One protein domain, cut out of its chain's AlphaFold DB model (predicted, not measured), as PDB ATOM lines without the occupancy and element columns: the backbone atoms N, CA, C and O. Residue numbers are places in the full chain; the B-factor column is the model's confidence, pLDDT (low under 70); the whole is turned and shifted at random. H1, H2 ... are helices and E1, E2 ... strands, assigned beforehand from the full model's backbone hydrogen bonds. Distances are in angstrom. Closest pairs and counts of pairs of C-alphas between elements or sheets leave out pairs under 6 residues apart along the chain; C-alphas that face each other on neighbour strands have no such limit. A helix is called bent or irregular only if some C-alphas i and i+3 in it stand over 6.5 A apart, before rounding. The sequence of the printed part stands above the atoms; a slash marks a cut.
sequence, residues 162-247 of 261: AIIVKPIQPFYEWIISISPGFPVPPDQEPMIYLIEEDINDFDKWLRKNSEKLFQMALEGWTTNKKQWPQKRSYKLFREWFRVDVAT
ATOM      1  N   ALA A 162      25.537  12.983 -32.251       95.38
ATOM      2  CA  ALA A 162      26.289  12.214 -33.238       95.38
ATOM      3  C   ALA A 162      25.361  11.313 -34.063       95.38
ATOM      4  O   ALA A 162      24.618  10.484 -33.533       95.38
ATOM      5  N   ILE A 163      25.439  11.445 -35.387       96.50
ATOM      6  CA  ILE A 163      24.777  10.558 -36.346       96.50
ATOM      7  C   ILE A 163      25.792   9.592 -36.912       96.50
ATOM      8  O   ILE A 163      26.776  10.008 -37.517       96.50
ATOM      9  N   ILE A 164      25.510   8.306 -36.761       96.81
ATOM     10  CA  ILE A 164      26.407   7.228 -37.150       96.81
ATOM     11  C   ILE A 164      25.805   6.549 -38.378       96.81
ATOM     12  O   ILE A 164      24.817   5.816 -38.283       96.81
ATOM     13  N   VAL A 165      26.387   6.803 -39.546       97.19
ATOM     14  CA  VAL A 165      25.959   6.230 -40.826       97.19
ATOM     15  C   VAL A 165      26.797   4.987 -41.105       97.19
ATOM     16  O   VAL A 165      27.959   5.072 -41.499       97.19
ATOM     17  N   LYS A 166      26.189   3.821 -40.886       95.62
ATOM     18  CA  LYS A 166      26.809   2.507 -41.063       95.62
ATOM     19  C   LYS A 166      26.472   1.952 -42.446       95.62
ATOM     20  O   LYS A 166      25.291   1.680 -42.693       95.62
ATOM     21  N   PRO A 167      27.457   1.773 -43.342       94.50
ATOM     22  CA  PRO A 167      27.222   1.066 -44.592       94.50
ATOM     23  C   PRO A 167      26.771  -0.371 -44.326       94.50
ATOM     24  O   PRO A 167      27.189  -1.007 -43.362       94.50
ATOM     25  N   ILE A 168      25.876  -0.863 -45.176       93.31
ATOM     26  CA  ILE A 168      25.441  -2.261 -45.189       93.31
ATOM     27  C   ILE A 168      25.632  -2.848 -46.589       93.31
ATOM     28  O   ILE A 168      26.007  -2.141 -47.525       93.31
ATOM     29  N   GLN A 169      25.372  -4.150 -46.725       92.06
ATOM     30  CA  GLN A 169      25.731  -4.976 -47.882       92.06
ATOM     31  C   GLN A 169      25.609  -4.303 -49.270       92.06
ATOM     32  O   GLN A 169      26.586  -4.348 -50.019       92.06
ATOM     33  N   PRO A 170      24.507  -3.610 -49.627       94.06
ATOM     34  CA  PRO A 170      24.382  -2.992 -50.951       94.06
ATOM     35  C   PRO A 170      25.422  -1.903 -51.259       94.06
ATOM     36  O   PRO A 170      25.816  -1.737 -52.413       94.06
ATOM     37  N   PHE A 171      25.898  -1.169 -50.249       93.69
ATOM     38  CA  PHE A 171      26.964  -0.183 -50.444       93.69
ATOM     39  C   PHE A 171      28.297  -0.867 -50.774       93.69
ATOM     40  O   PHE A 171      29.007  -0.417 -51.671       93.69
ATOM     41  N   TYR A 172      28.610  -1.986 -50.112       90.50
ATOM     42  CA  TYR A 172      29.818  -2.768 -50.394       90.50
ATOM     43  C   TYR A 172      29.799  -3.365 -51.798       90.50
ATOM     44  O   TYR A 172      30.789  -3.282 -52.521       90.50
ATOM     45  N   GLU A 173      28.657  -3.907 -52.217       90.81
ATOM     46  CA  GLU A 173      28.472  -4.423 -53.576       90.81
ATOM     47  C   GLU A 173      28.698  -3.332 -54.627       90.81
ATOM     48  O   GLU A 173      29.339  -3.576 -55.654       90.81
ATOM     49  N   TRP A 174      28.247  -2.107 -54.351       93.19
ATOM     50  CA  TRP A 174      28.525  -0.971 -55.220       93.19
ATOM     51  C   TRP A 174      30.016  -0.620 -55.271       93.19
ATOM     52  O   TRP A 174      30.539  -0.461 -56.375       93.19
ATOM     53  N   ILE A 175      30.724  -0.574 -54.137       91.50
ATOM     54  CA  ILE A 175      32.179  -0.326 -54.117       91.50
ATOM     55  C   ILE A 175      32.920  -1.379 -54.957       91.50
ATOM     56  O   ILE A 175      33.727  -1.031 -55.822       91.50
ATOM     57  N   ILE A 176      32.604  -2.664 -54.765       90.19
ATOM     58  CA  ILE A 176      33.211  -3.773 -55.520       90.19
ATOM     59  C   ILE A 176      32.950  -3.617 -57.025       90.19
ATOM     60  O   ILE A 176      33.829  -3.891 -57.841       90.19
ATOM     61  N   SER A 177      31.758  -3.144 -57.405       91.56
ATOM     62  CA  SER A 177      31.384  -2.962 -58.812       91.56
ATOM     63  C   SER A 177      32.205  -1.883 -59.527       91.56
ATOM     64  O   SER A 177      32.454  -1.999 -60.728       91.56
ATOM     65  N   ILE A 178      32.640  -0.845 -58.803       90.81
ATOM     66  CA  ILE A 178      33.424   0.266 -59.364       90.81
ATOM     67  C   ILE A 178      34.935   0.057 -59.223       90.81
ATOM     68  O   ILE A 178      35.692   0.696 -59.953       90.81
ATOM     69  N   SER A 179      35.368  -0.839 -58.328       85.69
ATOM     70  CA  SER A 179      36.774  -1.187 -58.109       85.69
ATOM     71  C   SER A 179      36.982  -2.711 -57.998       85.69
ATOM     72  O   SER A 179      37.272  -3.236 -56.917       85.69
ATOM     73  N   PRO A 180      36.822  -3.465 -59.107       80.25
ATOM     74  CA  PRO A 180      36.977  -4.915 -59.089       80.25
ATOM     75  C   PRO A 180      38.395  -5.327 -58.679       80.25
ATOM     76  O   PRO A 180      39.376  -4.876 -59.269       80.25
ATOM     77  N   GLY A 181      38.506  -6.217 -57.691       73.44
ATOM     78  CA  GLY A 181      39.792  -6.726 -57.197       73.44
ATOM     79  C   GLY A 181      40.394  -5.935 -56.032       73.44
ATOM     80  O   GLY A 181      41.409  -6.364 -55.487       73.44
ATOM     81  N   PHE A 182      39.767  -4.833 -55.608       74.25
ATOM     82  CA  PHE A 182      40.130  -4.173 -54.359       74.25
ATOM     83  C   PHE A 182      39.467  -4.906 -53.181       74.25
ATOM     84  O   PHE A 182      38.249  -5.110 -53.208       74.25
ATOM     85  N   PRO A 183      40.220  -5.331 -52.151       70.06
ATOM     86  CA  PRO A 183      39.613  -5.912 -50.966       70.06
ATOM     87  C   PRO A 183      38.832  -4.810 -50.247       70.06
ATOM     88  O   PRO A 183      39.425  -3.858 -49.750       70.06
ATOM     89  N   VAL A 184      37.504  -4.920 -50.213       69.00
ATOM     90  CA  VAL A 184      36.665  -4.078 -49.355       69.00
ATOM     91  C   VAL A 184      36.564  -4.790 -48.009       69.00
ATOM     92  O   VAL A 184      36.013  -5.894 -47.966       69.00
ATOM     93  N   PRO A 185      37.118  -4.224 -46.920       68.94
ATOM     94  CA  PRO A 185      36.924  -4.772 -45.588       68.94
ATOM     95  C   PRO A 185      35.428  -4.982 -45.313       68.94
ATOM     96  O   PRO A 185      34.651  -4.059 -45.576       68.94
ATOM     97  N   PRO A 186      35.023  -6.156 -44.794       64.88
ATOM     98  CA  PRO A 186      33.617  -6.474 -44.530       64.88
ATOM     99  C   PRO A 186      32.975  -5.511 -43.522       64.88
ATOM    100  O   PRO A 186      31.767  -5.307 -43.563       64.88
ATOM    101  N   ASP A 187      33.799  -4.870 -42.689       70.50
ATOM    102  CA  ASP A 187      33.394  -3.937 -41.648       70.50
ATOM    103  C   ASP A 187      34.015  -2.560 -41.914       70.50
ATOM    104  O   ASP A 187      34.949  -2.134 -41.235       70.50
ATOM    105  N   GLN A 188      33.543  -1.865 -42.954       77.81
ATOM    106  CA  GLN A 188      33.933  -0.461 -43.135       77.81
ATOM    107  C   GLN A 188      33.531   0.370 -41.921       77.81
ATOM    108  O   GLN A 188      32.427   0.218 -41.386       77.81
ATOM    109  N   GLU A 189      34.410   1.298 -41.556       84.81
ATOM    110  CA  GLU A 189      34.147   2.237 -40.479       84.81
ATOM    111  C   GLU A 189      32.902   3.082 -40.788       84.81
ATOM    112  O   GLU A 189      32.671   3.488 -41.936       84.81
ATOM    113  N   PRO A 190      32.051   3.336 -39.782       92.75
ATOM    114  CA  PRO A 190      30.932   4.239 -39.953       92.75
ATOM    115  C   PRO A 190      31.418   5.665 -40.184       92.75
ATOM    116  O   PRO A 190      32.398   6.113 -39.596       92.75
ATOM    117  N   MET A 191      30.643   6.424 -40.951       94.88
ATOM    118  CA  MET A 191      30.812   7.873 -40.986       94.88
ATOM    119  C   MET A 191      30.026   8.489 -39.834       94.88
ATOM    120  O   MET A 191      28.830   8.218 -39.685       94.88
ATOM    121  N   ILE A 192      30.691   9.320 -39.033       96.00
ATOM    122  CA  ILE A 192      30.080  10.017 -37.901       96.00
ATOM    123  C   ILE A 192      29.934  11.498 -38.241       96.00
ATOM    124  O   ILE A 192      30.873  12.141 -38.707       96.00
ATOM    125  N   TYR A 193      28.745  12.042 -37.997       95.12
ATOM    126  CA  TYR A 193      28.435  13.447 -38.224       95.12
ATOM    127  C   TYR A 193      27.894  14.074 -36.947       95.12
ATOM    128  O   TYR A 193      26.864  13.639 -36.438       95.12
ATOM    129  N   LEU A 194      28.562  15.120 -36.466       94.56
ATOM    130  CA  LEU A 194      28.079  15.922 -35.347       94.56
ATOM    131  C   LEU A 194      27.105  16.986 -35.849       94.56
ATOM    132  O   LEU A 194      27.415  17.752 -36.766       94.56
ATOM    133  N   ILE A 195      25.924  17.030 -35.246       93.25
ATOM    134  CA  ILE A 195      24.840  17.944 -35.605       93.25
ATOM    135  C   ILE A 195      24.297  18.652 -34.365       93.25
ATOM    136  O   ILE A 195      24.774  18.412 -33.258       93.25
ATOM    137  N   GLU A 196      23.352  19.576 -34.558       90.44
ATOM    138  CA  GLU A 196      22.698  20.289 -33.453       90.44
ATOM    139  C   GLU A 196      22.175  19.293 -32.404       90.44
ATOM    140  O   GLU A 196      21.645  18.241 -32.763       90.44
ATOM    141  N   GLU A 197      22.375  19.610 -31.123       83.56
ATOM    142  CA  GLU A 197      21.959  18.778 -29.988       83.56
ATOM    143  C   GLU A 197      20.440  18.532 -30.011       83.56
ATOM    144  O   GLU A 197      19.992  17.389 -30.101       83.56
ATOM    145  N   ASP A 198      19.658  19.612 -30.081       78.25
ATOM    146  CA  ASP A 198      18.196  19.591 -29.978       78.25
ATOM    147  C   ASP A 198      17.477  19.382 -31.319       78.25
ATOM    148  O   ASP A 198      16.821  20.274 -31.879       78.25
ATOM    149  N   ILE A 199      17.543  18.165 -31.858       82.56
ATOM    150  CA  ILE A 199      16.769  17.815 -33.055       82.56
ATOM    151  C   ILE A 199      15.377  17.325 -32.674       82.56
ATOM    152  O   ILE A 199      15.155  16.157 -32.370       82.56
ATOM    153  N   ASN A 200      14.406  18.231 -32.803       79.25
ATOM    154  CA  ASN A 200      12.989  17.965 -32.528       79.25
ATOM    155  C   ASN A 200      12.377  16.819 -33.365       79.25
ATOM    156  O   ASN A 200      11.446  16.161 -32.912       79.25
ATOM    157  N   ASP A 201      12.838  16.614 -34.605       89.69
ATOM    158  CA  ASP A 201      12.332  15.571 -35.512       89.69
ATOM    159  C   ASP A 201      13.481  15.003 -36.355       89.69
ATOM    160  O   ASP A 201      13.834  15.527 -37.425       89.69
ATOM    161  N   PHE A 202      14.091  13.935 -35.839       90.88
ATOM    162  CA  PHE A 202      15.239  13.288 -36.467       90.88
ATOM    163  C   PHE A 202      14.903  12.701 -37.839       90.88
ATOM    164  O   PHE A 202      15.682  12.852 -38.777       90.88
ATOM    165  N   ASP A 203      13.733  12.085 -38.008       91.69
ATOM    166  CA  ASP A 203      13.359  11.467 -39.280       91.69
ATOM    167  C   ASP A 203      13.195  12.510 -40.387       91.69
ATOM    168  O   ASP A 203      13.647  12.307 -41.522       91.69
ATOM    169  N   LYS A 204      12.586  13.654 -40.072       93.94
ATOM    170  CA  LYS A 204      12.483  14.779 -41.006       93.94
ATOM    171  C   LYS A 204      13.852  15.362 -41.328       93.94
ATOM    172  O   LYS A 204      14.124  15.644 -42.500       93.94
ATOM    173  N   TRP A 205      14.714  15.525 -40.323       94.69
ATOM    174  CA  TRP A 205      16.085  15.981 -40.530       94.69
ATOM    175  C   TRP A 205      16.852  15.012 -41.438       94.69
ATOM    176  O   TRP A 205      17.424  15.436 -42.446       94.69
ATOM    177  N   LEU A 206      16.792  13.710 -41.163       96.12
ATOM    178  CA  LEU A 206      17.489  12.688 -41.934       96.12
ATOM    179  C   LEU A 206      16.975  12.639 -43.374       96.12
ATOM    180  O   LEU A 206      17.775  12.572 -44.298       96.12
ATOM    181  N   ARG A 207      15.662  12.750 -43.603       96.44
ATOM    182  CA  ARG A 207      15.085  12.828 -44.960       96.44
ATOM    183  C   ARG A 207      15.574  14.037 -45.746       96.44
ATOM    184  O   ARG A 207      15.813  13.921 -46.945       96.44
ATOM    185  N   LYS A 208      15.715  15.189 -45.087       96.31
ATOM    186  CA  LYS A 208      16.219  16.419 -45.712       96.31
ATOM    187  C   LYS A 208      17.710  16.319 -46.049       96.31
ATOM    188  O   LYS A 208      18.141  16.898 -47.041       96.31
ATOM    189  N   ASN A 209      18.483  15.593 -45.241       96.88
ATOM    190  CA  ASN A 209      19.943  15.541 -45.348       96.88
ATOM    191  C   ASN A 209      20.489  14.252 -45.987       96.88
ATOM    192  O   ASN A 209      21.663  14.216 -46.348       96.88
ATOM    193  N   SER A 210      19.668  13.215 -46.192       97.19
ATOM    194  CA  SER A 210      20.129  11.895 -46.644       97.19
ATOM    195  C   SER A 210      20.859  11.933 -47.975       97.19
ATOM    196  O   SER A 210      21.810  11.189 -48.163       97.19
ATOM    197  N   GLU A 211      20.434  12.790 -48.907       97.19
ATOM    198  CA  GLU A 211      21.130  12.901 -50.187       97.19
ATOM    199  C   GLU A 211      22.560  13.424 -49.996       97.19
ATOM    200  O   GLU A 211      23.480  12.886 -50.605       97.19
ATOM    201  N   LYS A 212      22.763  14.420 -49.124       97.00
ATOM    202  CA  LYS A 212      24.094  14.962 -48.822       97.00
ATOM    203  C   LYS A 212      24.975  13.910 -48.148       97.00
ATOM    204  O   LYS A 212      26.098  13.708 -48.588       97.00
ATOM    205  N   LEU A 213      24.449  13.213 -47.137       97.12
ATOM    206  CA  LEU A 213      25.171  12.135 -46.449       97.12
ATOM    207  C   LEU A 213      25.565  11.018 -47.426       97.12
ATOM    208  O   LEU A 213      26.695  10.544 -47.407       97.12
ATOM    209  N   PHE A 214      24.660  10.650 -48.338       97.25
ATOM    210  CA  PHE A 214      24.951   9.669 -49.378       97.25
ATOM    211  C   PHE A 214      26.068  10.157 -50.311       97.25
ATOM    212  O   PHE A 214      26.988   9.409 -50.608       97.25
ATOM    213  N   GLN A 215      26.027  11.414 -50.761       96.50
ATOM    214  CA  GLN A 215      27.085  11.963 -51.615       96.50
ATOM    215  C   GLN A 215      28.451  11.932 -50.921       96.50
ATOM    216  O   GLN A 215      29.398  11.455 -51.532       96.50
ATOM    217  N   MET A 216      28.532  12.330 -49.648       95.25
ATOM    218  CA  MET A 216      29.782  12.273 -48.875       95.25
ATOM    219  C   MET A 216      30.341  10.845 -48.799       95.25
ATOM    220  O   MET A 216      31.534  10.639 -49.006       95.25
ATOM    221  N   ALA A 217      29.472   9.851 -48.589       94.25
ATOM    222  CA  ALA A 217      29.866   8.444 -48.589       94.25
ATOM    223  C   ALA A 217      30.421   7.979 -49.946       94.25
ATOM    224  O   ALA A 217      31.401   7.243 -49.999       94.25
ATOM    225  N   LEU A 218      29.798   8.398 -51.053       95.12
ATOM    226  CA  LEU A 218      30.222   8.037 -52.411       95.12
ATOM    227  C   LEU A 218      31.534   8.738 -52.810       95.12
ATOM    228  O   LEU A 218      32.388   8.122 -53.451       95.12
ATOM    229  N   GLU A 219      31.696  10.009 -52.426       94.06
ATOM    230  CA  GLU A 219      32.896  10.820 -52.682       94.06
ATOM    231  C   GLU A 219      34.144  10.227 -52.034       94.06
ATOM    232  O   GLU A 219      35.215  10.312 -52.631       94.06
ATOM    233  N   GLY A 220      33.997   9.554 -50.886       89.75
ATOM    234  CA  GLY A 220      35.087   8.821 -50.237       89.75
ATOM    235  C   GLY A 220      35.690   7.693 -51.087       89.75
ATOM    236  O   GLY A 220      36.807   7.266 -50.817       89.75
ATOM    237  N   TRP A 221      34.990   7.237 -52.136       90.31
ATOM    238  CA  TRP A 221      35.448   6.150 -53.012       90.31
ATOM    239  C   TRP A 221      35.755   6.593 -54.438       90.31
ATOM    240  O   TRP A 221      36.727   6.138 -55.038       90.31
ATOM    241  N   THR A 222      34.924   7.452 -55.025       91.88
ATOM    242  CA  THR A 222      35.168   7.955 -56.379       91.88
ATOM    243  C   THR A 222      34.573   9.338 -56.569       91.88
ATOM    244  O   THR A 222      33.402   9.583 -56.283       91.88
ATOM    245  N   THR A 223      35.357  10.242 -57.150       93.69
ATOM    246  CA  THR A 223      34.893  11.572 -57.571       93.69
ATOM    247  C   THR A 223      34.162  11.532 -58.919       93.69
ATOM    248  O   THR A 223      33.518  12.507 -59.320       93.69
ATOM    249  N   ASN A 224      34.208  10.400 -59.636       94.94
ATOM    250  CA  ASN A 224      33.526  10.232 -60.913       94.94
ATOM    251  C   ASN A 224      32.021   9.995 -60.711       94.94
ATOM    252  O   ASN A 224      31.544   8.861 -60.636       94.94
ATOM    253  N   LYS A 225      31.243  11.083 -60.728       94.19
ATOM    254  CA  LYS A 225      29.781  11.073 -60.515       94.19
ATOM    255  C   LYS A 225      28.984  10.208 -61.504       94.19
ATOM    256  O   LYS A 225      27.818   9.911 -61.249       94.19
ATOM    257  N   LYS A 226      29.581   9.774 -62.624       94.25
ATOM    258  CA  LYS A 226      28.949   8.817 -63.552       94.25
ATOM    259  C   LYS A 226      28.862   7.401 -62.971       94.25
ATOM    260  O   LYS A 226      27.985   6.649 -63.377       94.25
ATOM    261  N   GLN A 227      29.749   7.051 -62.040       93.62
ATOM    262  CA  GLN A 227      29.766   5.750 -61.357       93.62
ATOM    263  C   GLN A 227      28.800   5.693 -60.163       93.62
ATOM    264  O   GLN A 227      28.550   4.625 -59.608       93.62
ATOM    265  N   TRP A 228      28.253   6.836 -59.749       96.31
ATOM    266  CA  TRP A 228      27.332   6.910 -58.622       96.31
ATOM    267  C   TRP A 228      25.920   6.462 -59.011       96.31
ATOM    268  O   TRP A 228      25.510   6.631 -60.168       96.31
ATOM    269  N   PRO A 229      25.104   6.011 -58.041       94.75
ATOM    270  CA  PRO A 229      23.665   5.907 -58.232       94.75
ATOM    271  C   PRO A 229      23.093   7.262 -58.662       94.75
ATOM    272  O   PRO A 229      23.236   8.268 -57.963       94.75
ATOM    273  N   GLN A 230      22.428   7.305 -59.817       92.81
ATOM    274  CA  GLN A 230      21.912   8.567 -60.362       92.81
ATOM    275  C   GLN A 230      20.715   9.098 -59.557       92.81
ATOM    276  O   GLN A 230      20.537  10.308 -59.440       92.81
ATOM    277  N   LYS A 231      19.931   8.205 -58.932       92.81
ATOM    278  CA  LYS A 231      18.790   8.553 -58.072       92.81
ATOM    279  C   LYS A 231      19.065   8.204 -56.605       92.81
ATOM    280  O   LYS A 231      18.685   7.137 -56.132       92.81
ATOM    281  N   ARG A 232      19.658   9.134 -55.855       95.31
ATOM    282  CA  ARG A 232      19.994   8.992 -54.419       95.31
ATOM    283  C   ARG A 232      18.816   9.353 -53.510       95.31
ATOM    284  O   ARG A 232      18.886  10.251 -52.679       95.31
ATOM    285  N   SER A 233      17.689   8.678 -53.719       97.19
ATOM    286  CA  SER A 233      16.492   8.904 -52.903       97.19
ATOM    287  C   SER A 233      16.703   8.467 -51.449       97.19
ATOM    288  O   SER A 233      17.491   7.561 -51.187       97.19
ATOM    289  N   TYR A 234      15.920   9.025 -50.521       97.44
ATOM    290  CA  TYR A 234      15.908   8.583 -49.120       97.44
ATOM    291  C   TYR A 234      15.681   7.071 -48.968       97.44
ATOM    292  O   TYR A 234      16.281   6.435 -48.109       97.44
ATOM    293  N   LYS A 235      14.840   6.478 -49.829       97.50
ATOM    294  CA  LYS A 235      14.607   5.030 -49.838       97.50
ATOM    295  C   LYS A 235      15.901   4.263 -50.124       97.50
ATOM    296  O   LYS A 235      16.262   3.397 -49.343       97.50
ATOM    297  N   LEU A 236      16.610   4.634 -51.193       97.56
ATOM    298  CA  LEU A 236      17.881   4.003 -51.559       97.56
ATOM    299  C   LEU A 236      18.939   4.207 -50.465       97.56
ATOM    300  O   LEU A 236      19.669   3.285 -50.133       97.56
ATOM    301  N   PHE A 237      18.977   5.393 -49.854       98.12
ATOM    302  CA  PHE A 237      19.849   5.654 -48.712       98.12
ATOM    303  C   PHE A 237      19.581   4.676 -47.553       98.12
ATOM    304  O   PHE A 237      20.515   4.089 -47.024       98.12
ATOM    305  N   ARG A 238      18.315   4.419 -47.196       97.50
ATOM    306  CA  ARG A 238      17.956   3.451 -46.139       97.50
ATOM    307  C   ARG A 238      18.188   1.986 -46.528       97.50
ATOM    308  O   ARG A 238      18.292   1.149 -45.641       97.50
ATOM    309  N   GLU A 239      18.256   1.670 -47.820       97.31
ATOM    310  CA  GLU A 239      18.654   0.342 -48.312       97.31
ATOM    311  C   GLU A 239      20.170   0.121 -48.198       97.31
ATOM    312  O   GLU A 239      20.618  -1.016 -48.114       97.31
ATOM    313  N   TRP A 240      20.957   1.198 -48.216       97.00
ATOM    314  CA  TRP A 240      22.421   1.147 -48.266       97.00
ATOM    315  C   TRP A 240      23.087   1.446 -46.928       97.00
ATOM    316  O   TRP A 240      24.229   1.038 -46.711       97.00
ATOM    317  N   PHE A 241      22.378   2.128 -46.029       97.06
ATOM    318  CA  PHE A 241      22.906   2.541 -44.740       97.06
ATOM    319  C   PHE A 241      21.910   2.292 -43.610       97.06
ATOM    320  O   PHE A 241      20.726   2.644 -43.694       97.06
ATOM    321  N   ARG A 242      22.426   1.762 -42.500       96.44
ATOM    322  CA  ARG A 242      21.792   1.877 -41.185       96.44
ATOM    323  C   ARG A 242      22.247   3.189 -40.552       96.44
ATOM    324  O   ARG A 242      23.417   3.544 -40.655       96.44
ATOM    325  N   VAL A 243      21.334   3.901 -39.900       96.88
ATOM    326  CA  VAL A 243      21.652   5.158 -39.217       96.88
ATOM    327  C   VAL A 243      21.295   5.029 -37.748       96.88
ATOM    328  O   VAL A 243      20.131   4.788 -37.434       96.88
ATOM    329  N   ASP A 244      22.296   5.204 -36.893       95.12
ATOM    330  CA  ASP A 244      22.150   5.233 -35.441       95.12
ATOM    331  C   ASP A 244      22.387   6.664 -34.926       95.12
ATOM    332  O   ASP A 244      23.032   7.479 -35.595       95.12
ATOM    333  N   VAL A 245      21.851   6.972 -33.745       94.06
ATOM    334  CA  VAL A 245      21.946   8.289 -33.102       94.06
ATOM    335  C   VAL A 245      22.536   8.112 -31.710       94.06
ATOM    336  O   VAL A 245      22.068   7.260 -30.957       94.06
ATOM    337  N   ALA A 246      23.534   8.922 -31.370       93.00
ATOM    338  CA  ALA A 246      24.063   9.046 -30.019       93.00
ATOM    339  C   ALA A 246      23.919  10.501 -29.562       93.00
ATOM    340  O   ALA A 246      24.465  11.409 -30.184       93.00
ATOM    341  N   THR A 247      23.141  10.713 -28.505       89.12
ATOM    342  CA  THR A 247      22.898  12.040 -27.917       89.12
ATOM    343  C   THR A 247      23.883  12.368 -26.802       89.12
ATOM    344  O   THR A 247      24.067  13.531 -26.491       89.12
TER     345      THR A 247
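Overview. This is residues 162 to 247 of the 261 residues of an uncharacterized protein of Saprospirales bacterium (UniProt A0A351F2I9). A small antiparallel sheet of three strands, in the order E2, E1, E3, is covered on one face by the kinked helix H2, with the short helix H3 beside it where E3 begins. Helix H1 carries on past the end of E1, off the sheet, and with the loop of residues 179 to 190 it makes one end of the long axis. The printed part has 86 residues with three named helices and three named strands, running E1, H1, E2, H2, H3, E3 along the chain. The class is mixed, helices and strands, in two layers, H2 and H3 being on one face of the sheet. The whole is compact, with a radius of gyration of the C-alphas of 13.4 A, yet elongated, spanning 43 by 25 by 20 A.

Arrangement. Start at the inner strand E1, residues 162 to 167. Edge strand E3, residues 241 to 246, is its antiparallel neighbour at 158 degrees; look at N 164 and O 244, 2.9 A apart and within hydrogen-bond range. The other edge strand, E2, residues 191 to 195, is antiparallel to E1 at 155 degrees, with N 163 and O 193 at 2.8 A. H2, residues 202 to 219, is on the sheet at a height of 9.3 A, over E1 and E3, slantwise at 51 degrees to E3 on the local plane. It has a kink of 56 degrees near residue 209 and is irregular, C-alphas 208 and 211 being 7.5 A apart. H3, residues 234 to 240, is also on the sheet and touches residues 207 to 214 of H2 alone; their closest C-alphas, of Ser 210 and Tyr 234, are 5.9 A apart, at a steep tilt of 56 degrees, the same way. E2, H2, H3 and E3 form a split strand-helix-strand unit, two strands running the same way with E1 between them, and its crossover is right-handed. H1, residues 169 to 178, is not on the sheet; it touches H3, about perpendicular at 83 degrees, the closest C-alphas being those of Phe 171 and Trp 240, 5.2 A apart. H1 and H2 are apart. In H1 and H3 every O i to N i+4 pair is within hydrogen-bond range, in H2 12 of 14.

Along the chain. Find C-alpha 162 at (26.289, 12.214, -33.238); from there E1 runs 15.9 A to C-alpha 167. H1 covers 14.8 A and E2 12.9 A. H2 begins at C-alpha 202, (15.239, 13.288, -36.467), and measures 24.1 A. H3 spans 9.9 A, and E3 runs 16.1 A to C-alpha 246 at (24.063, 9.046, -30.019).

Size, cuts and confidence. Look for the two farthest C-alphas at Gly 181 and Asn 200, 44.0 A apart. The printed part has no cut. The links H1 to E2, 12 residues, and H2 to H3, 14 residues, are long. Mean pLDDT of the printed part is 91.3, and residues 184 to 186 are under 70.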